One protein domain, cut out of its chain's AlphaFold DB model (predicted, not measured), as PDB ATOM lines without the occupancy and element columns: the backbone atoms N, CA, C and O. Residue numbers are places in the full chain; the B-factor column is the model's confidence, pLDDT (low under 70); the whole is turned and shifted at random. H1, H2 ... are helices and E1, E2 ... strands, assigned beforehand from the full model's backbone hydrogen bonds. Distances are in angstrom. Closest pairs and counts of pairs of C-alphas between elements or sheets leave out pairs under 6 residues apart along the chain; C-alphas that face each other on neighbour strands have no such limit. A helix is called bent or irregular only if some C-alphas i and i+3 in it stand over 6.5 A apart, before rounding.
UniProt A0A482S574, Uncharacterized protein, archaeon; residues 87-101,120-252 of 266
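This is residues 87 to 101 and 120 to 252 of the 266 residues of an uncharacterized protein of archaeon (UniProt A0A482S574). This is a loose, open and flat arrangement in which no helix touches another: the small hairpin E1 and E2 lies along one side, with H2 near its turn and H3 near its other end, and the single long helix H4 runs from the long loop of residues 175 to 205 toward the side where H1 lies. There, the stretch leading to H1 and the stretch between H4 and H5 run side by side over a short pairing, and H5 follows at the end of the printed part. The printed part has 148 residues with five named helices and two named strands, in the order H1 H2 H3 E1 E2 H4 H5; the sheet is E1 - E2, antiparallel. The class is mostly helix, though under half of the residues, 61, are in named elements. The radius of gyration of the C-alphas is 18.5 A, which is loose, and the C-alphas span 55 by 46 by 25 A.

H1 is residues 97 to 101, beginning at C-alpha 97 (181.707, 173.948, 247.750). H2 is residues 127 to 134, 10.5 A long. H3, residues 144 to 155, is 17.1 A long and irregular: C-alphas 151 and 154 are 7.7 A apart. E1, residues 163 to 167, and E2, residues 170 to 174, are each 12.8 A long. H4, residues 206 to 223, is the longest helix at 25.3 A and begins at C-alpha 206 (157.022, 166.670, 268.775). H5, residues 243 to 250, is 12.3 A long and ends at C-alpha 250 (168.692, 161.732, 255.163).

E1 and E2 form a hairpin with a tight link, antiparallel at 159 degrees between their directions. N 165 and O 172 are 2.9 A apart and N 174 and O 163 are 2.8 A apart, within hydrogen-bond range. Residues 140 to 141 pair parallel with residues 171 to 172 of E2. The closest C-alphas of H3 and E2, those of Ile 146 and Asp 174, are 7.0 A apart. Those of H2 and E2, Ala 133 and Met 170, are 7.9 A apart. H4 is apart from H1, H2, H3, H5 and E1. Residues 91 to 92 pair antiparallel with residues 233 to 234. In H2 every O i to N i+4 pair is within hydrogen-bond range; the counts are 6 of 8 in H3, 13 of 14 in H4, 2 of 4 in H5 and 0 of 1 in H1, where 2 of 2 O i to N i+3 pairs are within range.

The two C-alphas farthest apart, those of Asp 135 and Glu 199, are 55.4 A apart. Residues 102 to 119 are not printed, and C-alphas 101 and 120 are 31.5 A apart across the cut. The links E2 to H4, 31 residues, and H4 to H5, 19 residues, are long. The mean pLDDT of the printed part is 82.1; residue 196, residues 198 to 199, 229 to 231 and 236 to 252 are under 70, and the mean of H5 is 30.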
ATOM      1  N   MET A  87     158.626 167.507 231.175       87.81
ATOM      2  CA  MET A  87     158.817 168.951 231.277       87.81
ATOM      3  C   MET A  87     159.779 169.322 232.403       87.81
ATOM      4  O   MET A  87     159.743 168.752 233.487       87.81
ATOM      5  N   TRP A  88     160.593 170.347 232.151       89.56
ATOM      6  CA  TRP A  88     161.486 170.952 233.133       89.56
ATOM      7  C   TRP A  88     161.037 172.379 233.431       89.56
ATOM      8  O   TRP A  88     160.892 173.190 232.514       89.56
ATOM      9  N   CYS A  89     160.848 172.695 234.711       88.06
ATOM     10  CA  CYS A  89     160.407 174.012 235.164       88.06
ATOM     11  C   CYS A  89     161.352 174.588 236.224       88.06
ATOM     12  O   CYS A  89     161.973 173.857 236.992       88.06
ATOM     13  N   GLY A  90     161.448 175.919 236.272       88.19
ATOM     14  CA  GLY A  90     162.207 176.640 237.296       88.19
ATOM     15  C   GLY A  90     163.685 176.889 236.971       88.19
ATOM     16  O   GLY A  90     164.131 176.815 235.822       88.19
ATOM     17  N   HIS A  91     164.437 177.245 238.013       85.69
ATOM     18  CA  HIS A  91     165.868 177.546 237.966       85.69
ATOM     19  C   HIS A  91     166.547 176.977 239.210       85.69
ATOM     20  O   HIS A  91     165.913 176.864 240.259       85.69
ATOM     21  N   LEU A  92     167.836 176.667 239.096       86.00
ATOM     22  CA  LEU A  92     168.657 176.187 240.202       86.00
ATOM     23  C   LEU A  92     169.817 177.154 240.452       86.00
ATOM     24  O   LEU A  92     170.469 177.619 239.510       86.00
ATOM     25  N   ASP A  93     170.051 177.446 241.731       86.12
ATOM     26  CA  ASP A  93     171.230 178.169 242.207       86.12
ATOM     27  C   ASP A  93     172.409 177.183 242.362       86.12
ATOM     28  O   ASP A  93     172.216 175.974 242.531       86.12
ATOM     29  N   GLN A  94     173.642 177.684 242.281       87.50
ATOM     30  CA  GLN A  94     174.840 176.856 242.413       87.50
ATOM     31  C   GLN A  94     175.173 176.593 243.889       87.50
ATOM     32  O   GLN A  94     175.112 177.497 244.721       87.50
ATOM     33  N   TYR A  95     175.561 175.354 244.199       90.31
ATOM     34  CA  TYR A  95     176.069 174.967 245.514       90.31
ATOM     35  C   TYR A  95     177.430 175.616 245.815       90.31
ATOM     36  O   TYR A  95     178.292 175.701 244.940       90.31
ATOM     37  N   ASP A  96     177.623 176.065 247.055       89.69
ATOM     38  CA  ASP A  96     178.895 176.584 247.557       89.69
ATOM     39  C   ASP A  96     179.753 175.449 248.145       89.69
ATOM     40  O   ASP A  96     179.593 175.052 249.302       89.69
ATOM     41  N   ASP A  97     180.742 174.992 247.369       91.25
ATOM     42  CA  ASP A  97     181.707 173.948 247.750       91.25
ATOM     43  C   ASP A  97     182.480 174.258 249.052       91.25
ATOM     44  O   ASP A  97     183.125 173.385 249.640       91.25
ATOM     45  N   THR A  98     182.470 175.506 249.545       90.88
ATOM     46  CA  THR A  98     183.103 175.826 250.830       90.88
ATOM     47  C   THR A  98     182.379 175.203 252.025       90.88
ATOM     48  O   THR A  98     183.009 175.039 253.077       90.88
ATOM     49  N   TYR A  99     181.106 174.815 251.876       89.94
ATOM     50  CA  TYR A  99     180.350 174.122 252.920       89.94
ATOM     51  C   TYR A  99     180.823 172.680 253.153       89.94
ATOM     52  O   TYR A  99     180.741 172.209 254.287       89.94
ATOM     53  N   ASP A 100     181.468 172.038 252.173       90.44
ATOM     54  CA  ASP A 100     182.043 170.688 252.330       90.44
ATOM     55  C   ASP A 100     183.195 170.643 253.349       90.44
ATOM     56  O   ASP A 100     183.540 169.594 253.891       90.44
ATOM     57  N   LYS A 101     183.816 171.796 253.627       91.31
ATOM     58  CA  LYS A 101     184.946 171.933 254.563       91.31
ATOM     59  C   LYS A 101     184.507 172.295 255.985       91.31
ATOM     60  O   LYS A 101     185.360 172.490 256.858       91.31
ATOM     61  N   SER A 120     154.581 174.977 249.196       86.12
ATOM     62  CA  SER A 120     153.965 173.673 249.385       86.12
ATOM     63  C   SER A 120     152.679 173.663 248.574       86.12
ATOM     64  O   SER A 120     151.671 174.202 249.016       86.12
ATOM     65  N   VAL A 121     152.763 173.153 247.347       88.69
ATOM     66  CA  VAL A 121     151.625 173.082 246.421       88.69
ATOM     67  C   VAL A 121     151.074 171.662 246.446       88.69
ATOM     68  O   VAL A 121     151.836 170.691 246.499       88.69
ATOM     69  N   THR A 122     149.754 171.544 246.447       90.75
ATOM     70  CA  THR A 122     149.031 170.279 246.312       90.75
ATOM     71  C   THR A 122     149.006 169.820 244.856       90.75
ATOM     72  O   THR A 122     149.243 170.595 243.930       90.75
ATOM     73  N   SER A 123     148.722 168.540 244.618       89.19
ATOM     74  CA  SER A 123     148.656 168.011 243.251       89.19
ATOM     75  C   SER A 123     147.530 168.642 242.429       89.19
ATOM     76  O   SER A 123     147.619 168.662 241.204       89.19
ATOM     77  N   MET A 124     146.492 169.166 243.086       87.25
ATOM     78  CA  MET A 124     145.368 169.836 242.428       87.25
ATOM     79  C   MET A 124     145.590 171.320 242.150       87.25
ATOM     80  O   MET A 124     144.998 171.851 241.216       87.25
ATOM     81  N   GLU A 125     146.431 171.992 242.934       90.38
ATOM     82  CA  GLU A 125     146.754 173.407 242.723       90.38
ATOM     83  C   GLU A 125     147.909 173.620 241.731       90.38
ATOM     84  O   GLU A 125     148.219 174.761 241.381       90.38
ATOM     85  N   ASP A 126     148.552 172.546 241.259       91.62
ATOM     86  CA  ASP A 126     149.620 172.634 240.266       91.62
ATOM     87  C   ASP A 126     149.049 172.839 238.841       91.62
ATOM     88  O   ASP A 126     148.468 171.917 238.254       91.62
ATOM     89  N   PRO A 127     149.270 174.014 238.214       91.81
ATOM     90  CA  PRO A 127     148.730 174.321 236.890       91.81
ATOM     91  C   PRO A 127     149.383 173.512 235.760       91.81
ATOM     92  O   PRO A 127     148.870 173.486 234.641       91.81
ATOM     93  N   ILE A 128     150.548 172.901 235.990       92.19
ATOM     94  CA  ILE A 128     151.215 172.032 235.016       92.19
ATOM     95  C   ILE A 128     150.577 170.646 235.060       92.19
ATOM     96  O   ILE A 128     150.252 170.103 234.001       92.19
ATOM     97  N   LEU A 129     150.337 170.105 236.258       91.31
ATOM     98  CA  LEU A 129     149.612 168.839 236.406       91.31
ATOM     99  C   LEU A 129     148.182 168.955 235.874       91.31
ATOM    100  O   LEU A 129     147.726 168.056 235.170       91.31
ATOM    101  N   GLU A 130     147.513 170.087 236.107       91.00
ATOM    102  CA  GLU A 130     146.193 170.365 235.530       91.00
ATOM    103  C   GLU A 130     146.220 170.305 233.994       91.00
ATOM    104  O   GLU A 130     145.369 169.665 233.374       91.00
ATOM    105  N   ARG A 131     147.233 170.903 233.351       92.38
ATOM    106  CA  ARG A 131     147.390 170.831 231.886       92.38
ATOM    107  C   ARG A 131     147.603 169.400 231.404       92.38
ATOM    108  O   ARG A 131     146.972 168.994 230.435       92.38
ATOM    109  N   PHE A 132     148.437 168.623 232.094       92.06
ATOM    110  CA  PHE A 132     148.668 167.219 231.744       92.06
ATOM    111  C   PHE A 132     147.432 166.338 231.936       92.06
ATOM    112  O   PHE A 132     147.288 165.338 231.230       92.06
ATOM    113  N   ALA A 133     146.542 166.701 232.862       90.50
ATOM    114  CA  ALA A 133     145.231 166.079 233.016       90.50
ATOM    115  C   ALA A 133     144.287 166.423 231.860       90.50
ATOM    116  O   ALA A 133     143.660 165.533 231.291       90.50
ATOM    117  N   VAL A 134     144.226 167.695 231.451       91.81
ATOM    118  CA  VAL A 134     143.414 168.124 230.297       91.81
ATOM    119  C   VAL A 134     143.875 167.446 229.004       91.81
ATOM    120  O   VAL A 134     143.046 166.986 228.216       91.81
ATOM    121  N   ASP A 135     145.188 167.325 228.815       92.56
ATOM    122  CA  ASP A 135     145.790 166.670 227.652       92.56
ATOM    123  C   ASP A 135     145.716 165.128 227.718       92.56
ATOM    124  O   ASP A 135     146.092 164.458 226.758       92.56
ATOM    125  N   ASN A 136     145.192 164.558 228.816       89.19
ATOM    126  CA  ASN A 136     145.071 163.115 229.075       89.19
ATOM    127  C   ASN A 136     146.390 162.350 228.853       89.19
ATOM    128  O   ASN A 136     146.419 161.303 228.205       89.19
ATOM    129  N   LEU A 137     147.496 162.891 229.371       88.94
ATOM    130  CA  LEU A 137     148.822 162.281 229.219       88.94
ATOM    131  C   LEU A 137     149.068 161.105 230.177       88.94
ATOM    132  O   LEU A 137     149.975 160.311 229.931       88.94
ATOM    133  N   ALA A 138     148.302 161.001 231.268       88.38
ATOM    134  CA  ALA A 138     148.468 159.973 232.290       88.38
ATOM    135  C   ALA A 138     147.138 159.618 232.975       88.38
ATOM    136  O   ALA A 138     146.166 160.365 232.919       88.38
ATOM    137  N   ASP A 139     147.123 158.480 233.668       91.19
ATOM    138  CA  ASP A 139     145.973 158.047 234.473       91.19
ATOM    139  C   ASP A 139     146.112 158.432 235.953       91.19
ATOM    140  O   ASP A 139     145.113 158.547 236.661       91.19
ATOM    141  N   VAL A 140     147.345 158.605 236.442       92.56
ATOM    142  CA  VAL A 140     147.645 158.866 237.857       92.56
ATOM    143  C   VAL A 140     148.536 160.092 237.988       92.56
ATOM    144  O   VAL A 140     149.606 160.153 237.385       92.56
ATOM    145  N   TYR A 141     148.114 161.032 238.829       93.12
ATOM    146  CA  TYR A 141     148.805 162.288 239.098       93.12
ATOM    147  C   TYR A 141     149.142 162.385 240.587       93.12
ATOM    148  O   TYR A 141     148.286 162.137 241.437       93.12
ATOM    149  N   ALA A 142     150.392 162.722 240.902       93.00
ATOM    150  CA  ALA A 142     150.892 162.845 242.268       93.00
ATOM    151  C   ALA A 142     152.136 163.745 242.318       93.00
ATOM    152  O   ALA A 142     152.817 163.924 241.307       93.00
ATOM    153  N   THR A 143     152.458 164.261 243.503       91.25
ATOM    154  CA  THR A 143     153.742 164.919 243.798       91.25
ATOM    155  C   THR A 143     154.749 163.943 244.408       91.25
ATOM    156  O   THR A 143     154.396 162.880 244.928       91.25
ATOM    157  N   ASP A 144     156.027 164.313 244.366       90.56
ATOM    158  CA  ASP A 144     157.130 163.546 244.945       90.56
ATOM    159  C   ASP A 144     156.971 163.332 246.455       90.56
ATOM    160  O   ASP A 144     157.202 162.223 246.929       90.56
ATOM    161  N   ALA A 145     156.509 164.342 247.198       90.06
ATOM    162  CA  ALA A 145     156.251 164.237 248.633       90.06
ATOM    163  C   ALA A 145     155.230 163.129 248.954       90.06
ATOM    164  O   ALA A 145     155.441 162.309 249.848       90.06
ATOM    165  N   ILE A 146     154.146 163.058 248.176       92.00
ATOM    166  CA  ILE A 146     153.080 162.061 248.336       92.00
ATOM    167  C   ILE A 146     153.588 160.662 247.988       92.00
ATOM    168  O   ILE A 146     153.376 159.709 248.741       92.00
ATOM    169  N   LEU A 147     154.307 160.535 246.871       91.19
ATOM    170  CA  LEU A 147     154.889 159.261 246.457       91.19
ATOM    171  C   LEU A 147     155.943 158.770 247.455       91.19
ATOM    172  O   LEU A 147     155.934 157.594 247.817       91.19
ATOM    173  N   ALA A 148     156.808 159.656 247.949       90.50
ATOM    174  CA  ALA A 148     157.807 159.329 248.958       90.50
ATOM    175  C   ALA A 148     157.152 158.796 250.238       90.50
ATOM    176  O   ALA A 148     157.612 157.788 250.779       90.50
ATOM    177  N   GLN A 149     156.044 159.404 250.676       90.31
ATOM    178  CA  GLN A 149     155.296 158.939 251.841       90.31
ATOM    179  C   GLN A 149     154.685 157.547 251.624       90.31
ATOM    180  O   GLN A 149     154.779 156.691 252.504       90.31
ATOM    181  N   LEU A 150     154.116 157.283 250.443       90.44
ATOM    182  CA  LEU A 150     153.565 155.968 250.092       90.44
ATOM    183  C   LEU A 150     154.643 154.878 250.051       90.44
ATOM    184  O   LEU A 150     154.439 153.788 250.586       90.44
ATOM    185  N   VAL A 151     155.801 155.172 249.459       88.00
ATOM    186  CA  VAL A 151     156.929 154.231 249.386       88.00
ATOM    187  C   VAL A 151     157.521 153.964 250.773       88.00
ATOM    188  O   VAL A 151     157.829 152.823 251.125       88.00
ATOM    189  N   ALA A 152     157.647 155.004 251.598       88.81
ATOM    190  CA  ALA A 152     158.190 154.907 252.949       88.81
ATOM    191  C   ALA A 152     157.158 154.467 254.006       88.81
ATOM    192  O   ALA A 152     157.524 154.295 255.173       88.81
ATOM    193  N   ALA A 153     155.903 154.211 253.617       90.38
ATOM    194  CA  ALA A 153     154.810 153.824 254.508       90.38
ATOM    195  C   ALA A 153     155.173 152.723 255.529       90.38
ATOM    196  O   ALA A 153     154.858 152.899 256.708       90.38
ATOM    197  N   PRO A 154     155.896 151.633 255.174       89.88
ATOM    198  CA  PRO A 154     156.228 150.571 256.131       89.88
ATOM    199  C   PRO A 154     157.146 151.007 257.280       89.88
ATOM    200  O   PRO A 154     157.277 150.282 258.264       89.88
ATOM    201  N   LYS A 155     157.820 152.155 257.139       87.69
ATOM    202  CA  LYS A 155     158.720 152.731 258.146       87.69
ATOM    203  C   LYS A 155     158.045 153.813 258.990       87.69
ATOM    204  O   LYS A 155     158.623 154.215 259.998       87.69
ATOM    205  N   SER A 156     156.857 154.264 258.590       87.62
ATOM    206  CA  SER A 156     156.114 155.296 259.307       87.62
ATOM    207  C   SER A 156     155.599 154.786 260.652       87.62
ATOM    208  O   SER A 156     155.188 153.633 260.810       87.62
ATOM    209  N   VAL A 157     155.662 155.659 261.646       87.75
ATOM    210  CA  VAL A 157     155.263 155.408 263.030       87.75
ATOM    211  C   VAL A 157     154.180 156.411 263.423       87.75
ATOM    212  O   VAL A 157     153.195 156.031 264.066       87.75
ATOM    213  N   TYR A 158     154.335 157.676 263.038       88.06
ATOM    214  CA  TYR A 158     153.294 158.687 263.156       88.06
ATOM    215  C   TYR A 158     152.237 158.515 262.068       88.06
ATOM    216  O   TYR A 158     152.507 158.028 260.973       88.06
ATOM    217  N   SER A 159     151.000 158.876 262.407       90.12
ATOM    218  CA  SER A 159     149.891 158.816 261.462       90.12
ATOM    219  C   SER A 159     150.013 159.922 260.425       90.12
ATOM    220  O   SER A 159     150.310 161.061 260.777       90.12
ATOM    221  N   TRP A 160     149.683 159.589 259.189       91.50
ATOM    222  CA  TRP A 160     149.583 160.495 258.052       91.50
ATOM    223  C   TRP A 160     148.394 160.055 257.197       91.50
ATOM    224  O   TRP A 160     147.887 158.941 257.352       91.50
ATOM    225  N   ASP A 161     147.943 160.929 256.308       92.81
ATOM    226  CA  ASP A 161     146.825 160.667 255.411       92.81
ATOM    227  C   ASP A 161     147.053 161.302 254.039       92.81
ATOM    228  O   ASP A 161     147.809 162.262 253.904       92.81
ATOM    229  N   ILE A 162     146.426 160.708 253.024       93.56
ATOM    230  CA  ILE A 162     146.465 161.134 251.623       93.56
ATOM    231  C   ILE A 162     145.023 161.116 251.118       93.56
ATOM    232  O   ILE A 162     144.271 160.173 251.379       93.56
ATOM    233  N   ILE A 163     144.644 162.152 250.383       93.31
ATOM    234  CA  ILE A 163     143.361 162.258 249.701       93.31
ATOM    235  C   ILE A 163     143.504 161.605 248.328       93.31
ATOM    236  O   ILE A 163     144.398 161.944 247.559       93.31
ATOM    237  N   VAL A 164     142.601 160.689 247.993       94.75
ATOM    238  CA  VAL A 164     142.543 160.089 246.658       94.75
ATOM    239  C   VAL A 164     141.265 160.547 245.978       94.75
ATOM    240  O   VAL A 164     140.169 160.222 246.434       94.75
ATOM    241  N   GLN A 165     141.392 161.285 244.879       92.81
ATOM    242  CA  GLN A 165     140.251 161.746 244.093       92.81
ATOM    243  C   GLN A 165     140.239 161.057 242.735       92.81
ATOM    244  O   GLN A 165     141.194 161.141 241.966       92.81
ATOM    245  N   LYS A 166     139.137 160.373 242.430       92.75
ATOM    246  CA  LYS A 166     138.940 159.698 241.148       92.75
ATOM    247  C   LYS A 166     137.947 160.485 240.300       92.75
ATOM    248  O   LYS A 166     136.774 160.567 240.651       92.75
ATOM    249  N   LEU A 167     138.406 161.026 239.173       89.31
ATOM    250  CA  LEU A 167     137.609 161.849 238.260       89.31
ATOM    251  C   LEU A 167     137.816 161.363 236.824       89.31
ATOM    252  O   LEU A 167     138.939 161.316 236.342       89.31
ATOM    253  N   ASN A 168     136.735 161.003 236.128       87.06
ATOM    254  CA  ASN A 168     136.763 160.614 234.708       87.06
ATOM    255  C   ASN A 168     137.773 159.503 234.345       87.06
ATOM    256  O   ASN A 168     138.301 159.483 233.241       87.06
ATOM    257  N   GLY A 169     138.038 158.568 235.263       87.19
ATOM    258  CA  GLY A 169     139.026 157.500 235.058       87.19
ATOM    259  C   GLY A 169     140.449 157.865 235.490       87.19
ATOM    260  O   GLY A 169     141.233 156.953 235.727       87.19
ATOM    261  N   MET A 170     140.733 159.150 235.708       91.56
ATOM    262  CA  MET A 170     141.986 159.633 236.284       91.56
ATOM    263  C   MET A 170     141.952 159.564 237.815       91.56
ATOM    264  O   MET A 170     140.893 159.701 238.440       91.56
ATOM    265  N   VAL A 171     143.121 159.376 238.419       94.19
ATOM    266  CA  VAL A 171     143.336 159.334 239.865       94.19
ATOM    267  C   VAL A 171     144.319 160.430 240.256       94.19
ATOM    268  O   VAL A 171     145.461 160.447 239.806       94.19
ATOM    269  N   PHE A 172     143.886 161.318 241.139       93.81
ATOM    270  CA  PHE A 172     144.722 162.335 241.760       93.81
ATOM    271  C   PHE A 172     145.021 161.909 243.190       93.81
ATOM    272  O   PHE A 172     144.101 161.687 243.983       93.81
ATOM    273  N   LEU A 173     146.305 161.772 243.502       95.00
ATOM    274  CA  LEU A 173     146.789 161.601 244.864       95.00
ATOM    275  C   LEU A 173     147.176 162.974 245.384       95.00
ATOM    276  O   LEU A 173     148.040 163.623 244.804       95.00
ATOM    277  N   ASP A 174     146.533 163.397 246.464       94.44
ATOM    278  CA  ASP A 174     146.705 164.730 247.014       94.44
ATOM    279  C   ASP A 174     146.866 164.724 248.538       94.44
ATOM    280  O   ASP A 174     146.577 163.733 249.208       94.44
ATOM    281  N   LYS A 175     147.336 165.832 249.104       92.19
ATOM    282  CA  LYS A 175     147.451 166.034 250.556       92.19
ATOM    283  C   LYS A 175     146.487 167.125 251.016       92.19
ATOM    284  O   LYS A 175     146.059 167.951 250.222       92.19
ATOM    285  N   ARG A 176     146.149 167.141 252.307       91.00
ATOM    286  CA  ARG A 176     145.349 168.229 252.889       91.00
ATOM    287  C   ARG A 176     146.201 169.470 253.125       91.00
ATOM    288  O   ARG A 176     147.296 169.355 253.677       91.00
ATOM    289  N   ASP A 177     145.641 170.639 252.840       85.00
ATOM    290  CA  ASP A 177     146.301 171.933 253.069       85.00
ATOM    291  C   ASP A 177     146.597 172.205 254.552       85.00
ATOM    292  O   ASP A 177     147.569 172.874 254.891       85.00
ATOM    293  N   ASP A 178     145.762 171.679 255.452       82.69
ATOM    294  CA  ASP A 178     145.858 171.879 256.902       82.69
ATOM    295  C   ASP A 178     146.630 170.769 257.633       82.69
ATOM    296  O   ASP A 178     146.636 170.713 258.865       82.69
ATOM    297  N   SER A 179     147.271 169.866 256.890       84.62
ATOM    298  CA  SER A 179     147.992 168.736 257.469       84.62
ATOM    299  C   SER A 179     149.456 169.053 257.766       84.62
ATOM    300  O   SER A 179     150.114 169.842 257.094       84.62
ATOM    301  N   ASN A 180     150.014 168.336 258.741       86.19
ATOM    302  CA  ASN A 180     151.446 168.361 259.048       86.19
ATOM    303  C   ASN A 180     152.280 167.533 258.049       86.19
ATOM    304  O   ASN A 180     153.369 167.082 258.391       86.19
ATOM    305  N   PHE A 181     151.772 167.297 256.836       89.38
ATOM    306  CA  PHE A 181     152.367 166.381 255.861       89.38
ATOM    307  C   PHE A 181     153.779 166.802 255.435       89.38
ATOM    308  O   PHE A 181     154.655 165.958 255.280       89.38
ATOM    309  N   ASP A 182     154.026 168.108 255.305       88.88
ATOM    310  CA  ASP A 182     155.345 168.646 254.932       88.88
ATOM    311  C   ASP A 182     156.268 168.899 256.130       88.88
ATOM    312  O   ASP A 182     157.403 169.366 255.971       88.88
ATOM    313  N   LEU A 183     155.784 168.654 257.351       90.62
ATOM    314  CA  LEU A 183     156.604 168.812 258.541       90.62
ATOM    315  C   LEU A 183     157.502 167.593 258.726       90.62
ATOM    316  O   LEU A 183     157.068 166.445 258.643       90.62
ATOM    317  N   LEU A 184     158.776 167.851 259.014       91.81
ATOM    318  CA  LEU A 184     159.745 166.795 259.256       91.81
ATOM    319  C   LEU A 184     159.557 166.225 260.657       91.81
ATOM    320  O   LEU A 184     159.486 166.959 261.641       91.81
ATOM    321  N   THR A 185     159.537 164.904 260.762       90.75
ATOM    322  CA  THR A 185     159.447 164.221 262.050       90.75
ATOM    323  C   THR A 185     160.837 164.105 262.685       90.75
ATOM    324  O   THR A 185     161.842 163.856 262.017       90.75
ATOM    325  N   VAL A 186     160.919 164.294 264.007       90.81
ATOM    326  CA  VAL A 186     162.184 164.224 264.759       90.81
ATOM    327  C   VAL A 186     162.162 163.016 265.685       90.81
ATOM    328  O   VAL A 186     161.247 162.854 266.490       90.81
ATOM    329  N   SER A 187     163.184 162.162 265.571       90.25
ATOM    330  CA  SER A 187     163.362 160.967 266.413       90.25
ATOM    331  C   SER A 187     162.147 160.027 266.450       90.25
ATOM    332  O   SER A 187     161.936 159.320 267.430       90.25
ATOM    333  N   GLU A 188     161.382 159.974 265.362       87.94
ATOM    334  CA  GLU A 188     160.146 159.195 265.241       87.94
ATOM    335  C   GLU A 188     160.338 157.690 265.515       87.94
ATOM    336  O   GLU A 188     159.539 157.066 266.211       87.94
ATOM    337  N   THR A 189     161.417 157.100 264.995       88.50
ATOM    338  CA  THR A 189     161.711 155.658 265.102       88.50
ATOM    339  C   THR A 189     162.610 155.309 266.294       88.50
ATOM    340  O   THR A 189     163.101 154.181 266.406       88.50
ATOM    341  N   ALA A 190     162.854 156.268 267.193       88.12
ATOM    342  CA  ALA A 190     163.640 156.034 268.396       88.12
ATOM    343  C   ALA A 190     162.933 155.056 269.350       88.12
ATOM    344  O   ALA A 190     161.712 154.923 269.356       88.12
ATOM    345  N   GLN A 191     163.717 154.386 270.201       86.06
ATOM    346  CA  GLN A 191     163.167 153.511 271.249       86.06
ATOM    347  C   GLN A 191     162.295 154.279 272.255       86.06
ATOM    348  O   GLN A 191     161.369 153.706 272.819       86.06
ATOM    349  N   ASP A 192     162.613 155.555 272.477       84.44
ATOM    350  CA  ASP A 192     161.872 156.487 273.327       84.44
ATOM    351  C   ASP A 192     161.658 157.777 272.516       84.44
ATOM    352  O   ASP A 192     162.543 158.640 272.505       84.44
ATOM    353  N   PRO A 193     160.577 157.860 271.715       84.50
ATOM    354  CA  PRO A 193     160.317 159.022 270.878       84.50
ATOM    355  C   PRO A 193     159.793 160.201 271.714       84.50
ATOM    356  O   PRO A 193     159.260 159.998 272.810       84.50
ATOM    357  N   PRO A 194     159.933 161.445 271.224       83.38
ATOM    358  CA  PRO A 194     159.464 162.620 271.948       83.38
ATOM    359  C   PRO A 194     157.946 162.552 272.155       83.38
ATOM    360  O   PRO A 194     157.178 162.407 271.204       83.38
ATOM    361  N   ALA A 195     157.511 162.651 273.412       79.94
ATOM    362  CA  ALA A 195     156.102 162.596 273.781       79.94
ATOM    363  C   ALA A 195     155.538 164.000 274.044       79.94
ATOM    364  O   ALA A 195     156.187 164.855 274.649       79.94
ATOM    365  N   GLY A 196     154.297 164.224 273.605       68.88
ATOM    366  CA  GLY A 196     153.486 165.355 274.051       68.88
ATOM    367  C   GLY A 196     152.982 165.121 275.477       68.88
ATOM    368  O   GLY A 196     152.561 164.012 275.802       68.88
ATOM    369  N   GLY A 197     153.035 166.134 276.341       71.25
ATOM    370  CA  GLY A 197     152.501 166.064 277.704       71.25
ATOM    371  C   GLY A 197     153.120 167.084 278.657       71.25
ATOM    372  O   GLY A 197     154.290 167.420 278.524       71.25
ATOM    373  N   ASP A 198     152.352 167.522 279.653       69.19
ATOM    374  CA  ASP A 198     152.705 168.632 280.561       69.19
ATOM    375  C   ASP A 198     154.007 168.426 281.368       69.19
ATOM    376  O   ASP A 198     154.537 169.367 281.957       69.19
ATOM    377  N   GLU A 199     154.523 167.193 281.429       69.88
ATOM    378  CA  GLU A 199     155.784 166.849 282.103       69.88
ATOM    379  C   GLU A 199     157.033 167.119 281.240       69.88
ATOM    380  O   GLU A 199     158.150 167.110 281.763       69.88
ATOM    381  N   VAL A 200     156.865 167.333 279.931       74.44
ATOM    382  CA  VAL A 200     157.949 167.599 278.978       74.44
ATOM    383  C   VAL A 200     158.059 169.104 278.756       74.44
ATOM    384  O   VAL A 200     157.054 169.800 278.645       74.44
ATOM    385  N   GLU A 201     159.288 169.621 278.695       79.81
ATOM    386  CA  GLU A 201     159.514 171.022 278.329       79.81
ATOM    387  C   GLU A 201     158.869 171.325 276.973       79.81
ATOM    388  O   GLU A 201     159.088 170.584 276.015       79.81
ATOM    389  N   GLU A 202     158.135 172.436 276.882       83.62
ATOM    390  CA  GLU A 202     157.346 172.786 275.692       83.62
ATOM    391  C   GLU A 202     158.178 172.752 274.396       83.62
ATOM    392  O   GLU A 202     157.699 172.316 273.352       83.62
ATOM    393  N   TYR A 203     159.451 173.150 274.476       85.38
ATOM    394  CA  TYR A 203     160.395 173.145 273.354       85.38
ATOM    395  C   TYR A 203     160.636 171.752 272.759       85.38
ATOM    396  O   TYR A 203     160.858 171.631 271.560       85.38
ATOM    397  N   ASN A 204     160.563 170.704 273.582       88.31
ATOM    398  CA  ASN A 204     160.818 169.322 273.178       88.31
ATOM    399  C   ASN A 204     159.539 168.575 272.777       88.31
ATOM    400  O   ASN A 204     159.561 167.353 272.612       88.31
ATOM    401  N   HIS A 205     158.415 169.279 272.619       88.75
ATOM    402  CA  HIS A 205     157.220 168.668 272.056       88.75
ATOM    403  C   HIS A 205     157.424 168.290 270.588       88.75
ATOM    404  O   HIS A 205     158.036 169.058 269.842       88.75
ATOM    405  N   PRO A 206     156.863 167.148 270.146       88.44
ATOM    406  CA  PRO A 206     157.022 166.670 268.775       88.44
ATOM    407  C   PRO A 206     156.596 167.720 267.741       88.44
ATOM    408  O   PRO A 206     157.317 167.927 266.771       88.44
ATOM    409  N   ASP A 207     155.508 168.456 267.990       88.94
ATOM    410  CA  ASP A 207     155.025 169.504 267.082       88.94
ATOM    411  C   ASP A 207     156.009 170.679 266.971       88.94
ATOM    412  O   ASP A 207     156.248 171.207 265.886       88.94
ATOM    413  N   LYS A 208     156.619 171.090 268.092       91.56
ATOM    414  CA  LYS A 208     157.595 172.192 268.121       91.56
ATOM    415  C   LYS A 208     158.904 171.785 267.458       91.56
ATOM    416  O   LYS A 208     159.430 172.548 266.652       91.56
ATOM    417  N   LEU A 209     159.376 170.573 267.746       92.06
ATOM    418  CA  LEU A 209     160.558 169.993 267.116       92.06
ATOM    419  C   LEU A 209     160.363 169.827 265.607       92.06
ATOM    420  O   LEU A 209     161.290 170.095 264.848       92.06
ATOM    421  N   ALA A 210     159.168 169.432 265.161       91.69
ATOM    422  CA  ALA A 210     158.863 169.297 263.742       91.69
ATOM    423  C   ALA A 210     158.911 170.650 263.016       91.69
ATOM    424  O   ALA A 210     159.551 170.778 261.971       91.69
ATOM    425  N   ILE A 211     158.312 171.691 263.609       92.94
ATOM    426  CA  ILE A 211     158.378 173.061 263.080       92.94
ATOM    427  C   ILE A 211     159.832 173.549 263.024       92.94
ATOM    428  O   ILE A 211     160.267 174.071 261.997       92.94
ATOM    429  N   GLU A 212     160.593 173.369 264.104       93.06
ATOM    430  CA  GLU A 212     161.999 173.770 264.169       93.06
ATOM    431  C   GLU A 212     162.841 173.040 263.112       93.06
ATOM    432  O   GLU A 212     163.574 173.682 262.359       93.06
ATOM    433  N   ALA A 213     162.701 171.718 262.999       94.38
ATOM    434  CA  ALA A 213     163.429 170.908 262.028       94.38
ATOM    435  C   ALA A 213     163.116 171.321 260.585       94.38
ATOM    436  O   ALA A 213     164.038 171.500 259.783       94.38
ATOM    437  N   SER A 214     161.841 171.546 260.256       92.00
ATOM    438  CA  SER A 214     161.437 172.044 258.937       92.00
ATOM    439  C   SER A 214     162.003 173.435 258.649       92.00
ATOM    440  O   SER A 214     162.527 173.666 257.557       92.00
ATOM    441  N   MET A 215     161.983 174.349 259.627       92.38
ATOM    442  CA  MET A 215     162.591 175.676 259.480       92.38
ATOM    443  C   MET A 215     164.106 175.594 259.278       92.38
ATOM    444  O   MET A 215     164.658 176.323 258.451       92.38
ATOM    445  N   ILE A 216     164.800 174.716 260.006       93.69
ATOM    446  CA  ILE A 216     166.240 174.500 259.833       93.69
ATOM    447  C   ILE A 216     166.528 173.988 258.422       93.69
ATOM    448  O   ILE A 216     167.397 174.544 257.754       93.69
ATOM    449  N   ASN A 217     165.779 172.989 257.947       92.88
ATOM    450  CA  ASN A 217     165.967 172.410 256.619       92.88
ATOM    451  C   ASN A 217     165.762 173.453 255.509       92.88
ATOM    452  O   ASN A 217     166.609 173.617 254.632       92.88
ATOM    453  N   GLN A 218     164.680 174.229 255.595       91.31
ATOM    454  CA  GLN A 218     164.397 175.315 254.658       91.31
ATOM    455  C   GLN A 218     165.524 176.354 254.642       91.31
ATOM    456  O   GLN A 218     166.078 176.655 253.585       91.31
ATOM    457  N   ASN A 219     165.931 176.861 255.806       92.25
ATOM    458  CA  ASN A 219     166.993 177.862 255.887       92.25
ATOM    459  C   ASN A 219     168.335 177.324 255.374       92.25
ATOM    460  O   ASN A 219     169.008 177.992 254.586       92.25
ATOM    461  N   PHE A 220     168.693 176.102 255.768       93.25
ATOM    462  CA  PHE A 220     169.938 175.465 255.361       93.25
ATOM    463  C   PHE A 220     169.984 175.228 253.850       93.25
ATOM    464  O   PHE A 220     171.006 175.529 253.236       93.25
ATOM    465  N   SER A 221     168.868 174.801 253.241       91.38
ATOM    466  CA  SER A 221     168.770 174.572 251.792       91.38
ATOM    467  C   SER A 221     169.155 175.794 250.959       91.38
ATOM    468  O   SER A 221     169.692 175.637 249.871       91.38
ATOM    469  N   GLN A 222     168.915 177.004 251.474       91.00
ATOM    470  CA  GLN A 222     169.243 178.256 250.787       91.00
ATOM    471  C   GLN A 222     170.609 178.804 251.198       91.00
ATOM    472  O   GLN A 222     171.299 179.412 250.390       91.00
ATOM    473  N   GLN A 223     171.026 178.588 252.448       90.69
ATOM    474  CA  GLN A 223     172.290 179.108 252.964       90.69
ATOM    475  C   GLN A 223     173.525 178.501 252.278       90.69
ATOM    476  O   GLN A 223     174.566 179.159 252.206       90.69
ATOM    477  N   ILE A 224     173.422 177.251 251.825       91.62
ATOM    478  CA  ILE A 224     174.499 176.532 251.130       91.62
ATOM    479  C   ILE A 224     174.629 176.909 249.649       91.62
ATOM    480  O   ILE A 224     175.473 176.359 248.946       91.62
ATOM    481  N   LEU A 225     173.777 177.810 249.160       90.00
ATOM    482  CA  LEU A 225     173.776 178.260 247.777       90.00
ATOM    483  C   LEU A 225     174.552 179.572 247.664       90.00
ATOM    484  O   LEU A 225     174.567 180.400 248.578       90.00
ATOM    485  N   ILE A 226     175.196 179.769 246.519       87.81
ATOM    486  CA  ILE A 226     175.886 181.017 246.201       87.81
ATOM    487  C   ILE A 226     174.828 182.095 245.920       87.81
ATOM    488  O   ILE A 226     173.991 181.941 245.032       87.81
ATOM    489  N   GLU A 227     174.879 183.209 246.655       76.06
ATOM    490  CA  GLU A 227     173.956 184.353 246.537       76.06
ATOM    491  C   GLU A 227     174.245 185.215 245.282       76.06
ATOM    492  O   GLU A 227     174.395 186.430 245.372       76.06
ATOM    493  N   ASN A 228     174.354 184.600 244.098       73.25
ATOM    494  CA  ASN A 228     174.587 185.299 242.830       73.25
ATOM    495  C   ASN A 228     173.489 184.973 241.808       73.25
ATOM    496  O   ASN A 228     173.517 183.936 241.148       73.25
ATOM    497  N   ASP A 229     172.565 185.916 241.599       65.12
ATOM    498  CA  ASP A 229     171.466 185.779 240.626       65.12
ATOM    499  C   ASP A 229     171.946 185.582 239.173       65.12
ATOM    500  O   ASP A 229     171.207 185.061 238.338       65.12
ATOM    501  N   LEU A 230     173.186 185.979 238.867       63.06
ATOM    502  CA  LEU A 230     173.776 185.904 237.527       63.06
ATOM    503  C   LEU A 230     174.204 184.486 237.116       63.06
ATOM    504  O   LEU A 230     174.375 184.234 235.925       63.06
ATOM    505  N   GLU A 231     174.360 183.562 238.067       62.75
ATOM    506  CA  GLU A 231     174.829 182.189 237.811       62.75
ATOM    507  C   GLU A 231     173.694 181.151 237.828       62.75
ATOM    508  O   GLU A 231     173.942 179.947 237.731       62.75
ATOM    509  N   ARG A 232     172.433 181.604 237.890       70.62
ATOM    510  CA  ARG A 232     171.256 180.729 237.843       70.62
ATOM    511  C   ARG A 232     171.184 179.959 236.536       70.62
ATOM    512  O   ARG A 232     171.047 180.535 235.455       70.62
ATOM    513  N   LYS A 233     171.192 178.633 236.640       75.38
ATOM    514  CA  LYS A 233     171.011 177.746 235.489       75.38
ATOM    515  C   LYS A 233     169.545 177.352 235.380       75.38
ATOM    516  O   LYS A 233     168.894 177.028 236.374       75.38
ATOM    517  N   LYS A 234     169.014 177.378 234.155       75.94
ATOM    518  CA  LYS A 234     167.714 176.765 233.860       75.94
ATOM    519  C   LYS A 234     167.810 175.261 234.071       75.94
ATOM    520  O   LYS A 234     168.823 174.658 233.712       75.94
ATOM    521  N   VAL A 235     166.760 174.674 234.634       74.25
ATOM    522  CA  VAL A 235     166.704 173.222 234.822       74.25
ATOM    523  C   VAL A 235     166.581 172.540 233.459       74.25
ATOM    524  O   VAL A 235     165.864 173.011 232.579       74.25
ATOM    525  N   GLY A 236     167.318 171.448 233.276       69.75
ATOM    526  CA  GLY A 236     167.293 170.622 232.074       69.75
ATOM    527  C   GLY A 236     168.026 169.301 232.303       69.75
ATOM    528  O   GLY A 236     168.649 169.116 233.352       69.75
ATOM    529  N   ALA A 237     167.998 168.422 231.297       53.88
ATOM    530  CA  ALA A 237     168.405 167.008 231.344       53.88
ATOM    531  C   ALA A 237     169.856 166.692 231.808       53.88
ATOM    532  O   ALA A 237     170.254 165.534 231.834       53.88
ATOM    533  N   GLY A 238     170.661 167.690 232.189       52.50
ATOM    534  CA  GLY A 238     172.016 167.525 232.735       52.50
ATOM    535  C   GLY A 238     172.226 168.074 234.154       52.50
ATOM    536  O   GLY A 238     173.350 168.046 234.645       52.50
ATOM    537  N   CYS A 239     171.188 168.602 234.814       52.22
ATOM    538  CA  CYS A 239     171.310 169.248 236.133       52.22
ATOM    539  C   CYS A 239     171.102 168.283 237.325       52.22
ATOM    540  O   CYS A 239     171.250 168.673 238.479       52.22
ATOM    541  N   MET A 240     170.775 167.014 237.053       43.88
ATOM    542  CA  MET A 240     170.256 166.054 238.041       43.88
ATOM    543  C   MET A 240     171.281 165.474 239.030       43.88
ATOM    544  O   MET A 240     170.891 164.798 239.980       43.88
ATOM    545  N   SER A 241     172.582 165.716 238.862       34.38
ATOM    546  CA  SER A 241     173.613 164.999 239.629       34.38
ATOM    547  C   SER A 241     173.712 165.380 241.113       34.38
ATOM    548  O   SER A 241     174.345 164.647 241.868       34.38
ATOM    549  N   VAL A 242     173.090 166.478 241.562       37.75
ATOM    550  CA  VAL A 242     173.273 166.986 242.940       37.75
ATOM    551  C   VAL A 242     172.029 166.812 243.822       37.75
ATOM    552  O   VAL A 242     172.155 166.548 245.016       37.75
ATOM    553  N   PHE A 243     170.821 166.870 243.252       34.38
ATOM    554  CA  PHE A 243     169.579 166.858 244.039       34.38
ATOM    555  C   PHE A 243     169.234 165.487 244.629       34.38
ATOM    556  O   PHE A 243     168.738 165.399 245.753       34.38
ATOM    557  N   MET A 244     169.570 164.411 243.917       29.28
ATOM    558  CA  MET A 244     169.304 163.056 244.397       29.28
ATOM    559  C   MET A 244     170.137 162.727 245.648       29.28
ATOM    560  O   MET A 244     169.675 162.009 246.524       29.28
ATOM    561  N   CYS A 245     171.330 163.319 245.788       25.34
ATOM    562  CA  CYS A 245     172.253 163.009 246.877       25.34
ATOM    563  C   CYS A 245     171.811 163.615 248.224       25.34
ATOM    564  O   CYS A 245     171.879 162.941 249.249       25.34
ATOM    565  N   VAL A 246     171.293 164.850 248.249       28.14
ATOM    566  CA  VAL A 246     170.938 165.526 249.518       28.14
ATOM    567  C   VAL A 246     169.670 164.931 250.144       28.14
ATOM    568  O   VAL A 246     169.639 164.704 251.353       28.14
ATOM    569  N   CYS A 247     168.669 164.576 249.333       28.72
ATOM    570  CA  CYS A 247     167.474 163.882 249.828       28.72
ATOM    571  C   CYS A 247     167.787 162.420 250.224       28.72
ATOM    572  O   CYS A 247     167.282 161.910 251.226       28.72
ATOM    573  N   MET A 248     168.707 161.756 249.506       27.88
ATOM    574  CA  MET A 248     169.159 160.399 249.846       27.88
ATOM    575  C   MET A 248     170.040 160.323 251.098       27.88
ATOM    576  O   MET A 248     170.050 159.277 251.738       27.88
ATOM    577  N   TYR A 249     170.765 161.375 251.492       29.89
ATOM    578  CA  TYR A 249     171.623 161.304 252.686       29.89
ATOM    579  C   TYR A 249     170.834 161.308 254.004       29.89
ATOM    580  O   TYR A 249     171.287 160.711 254.980       29.89
ATOM    581  N   VAL A 250     169.625 161.882 254.027       34.56
ATOM    582  CA  VAL A 250     168.692 161.732 255.163       34.56
ATOM    583  C   VAL A 250     167.931 160.395 255.081       34.56
ATOM    584  O   VAL A 250     167.540 159.832 256.099       34.56
ATOM    585  N   CYS A 251     167.815 159.818 253.879       35.12
ATOM    586  CA  CYS A 251     167.077 158.588 253.580       35.12
ATOM    587  C   CYS A 251     167.990 157.454 253.052       35.12
ATOM    588  O   CYS A 251     167.647 156.736 252.114       35.12
ATOM    589  N   SER A 252     169.180 157.262 253.637       27.78
ATOM    590  CA  SER A 252     170.214 156.355 253.093       27.78
ATOM    591  C   SER A 252     169.906 154.848 253.262       27.78
ATOM    592  O   SER A 252     170.792 154.004 253.185       27.78
TER     593      SER A 252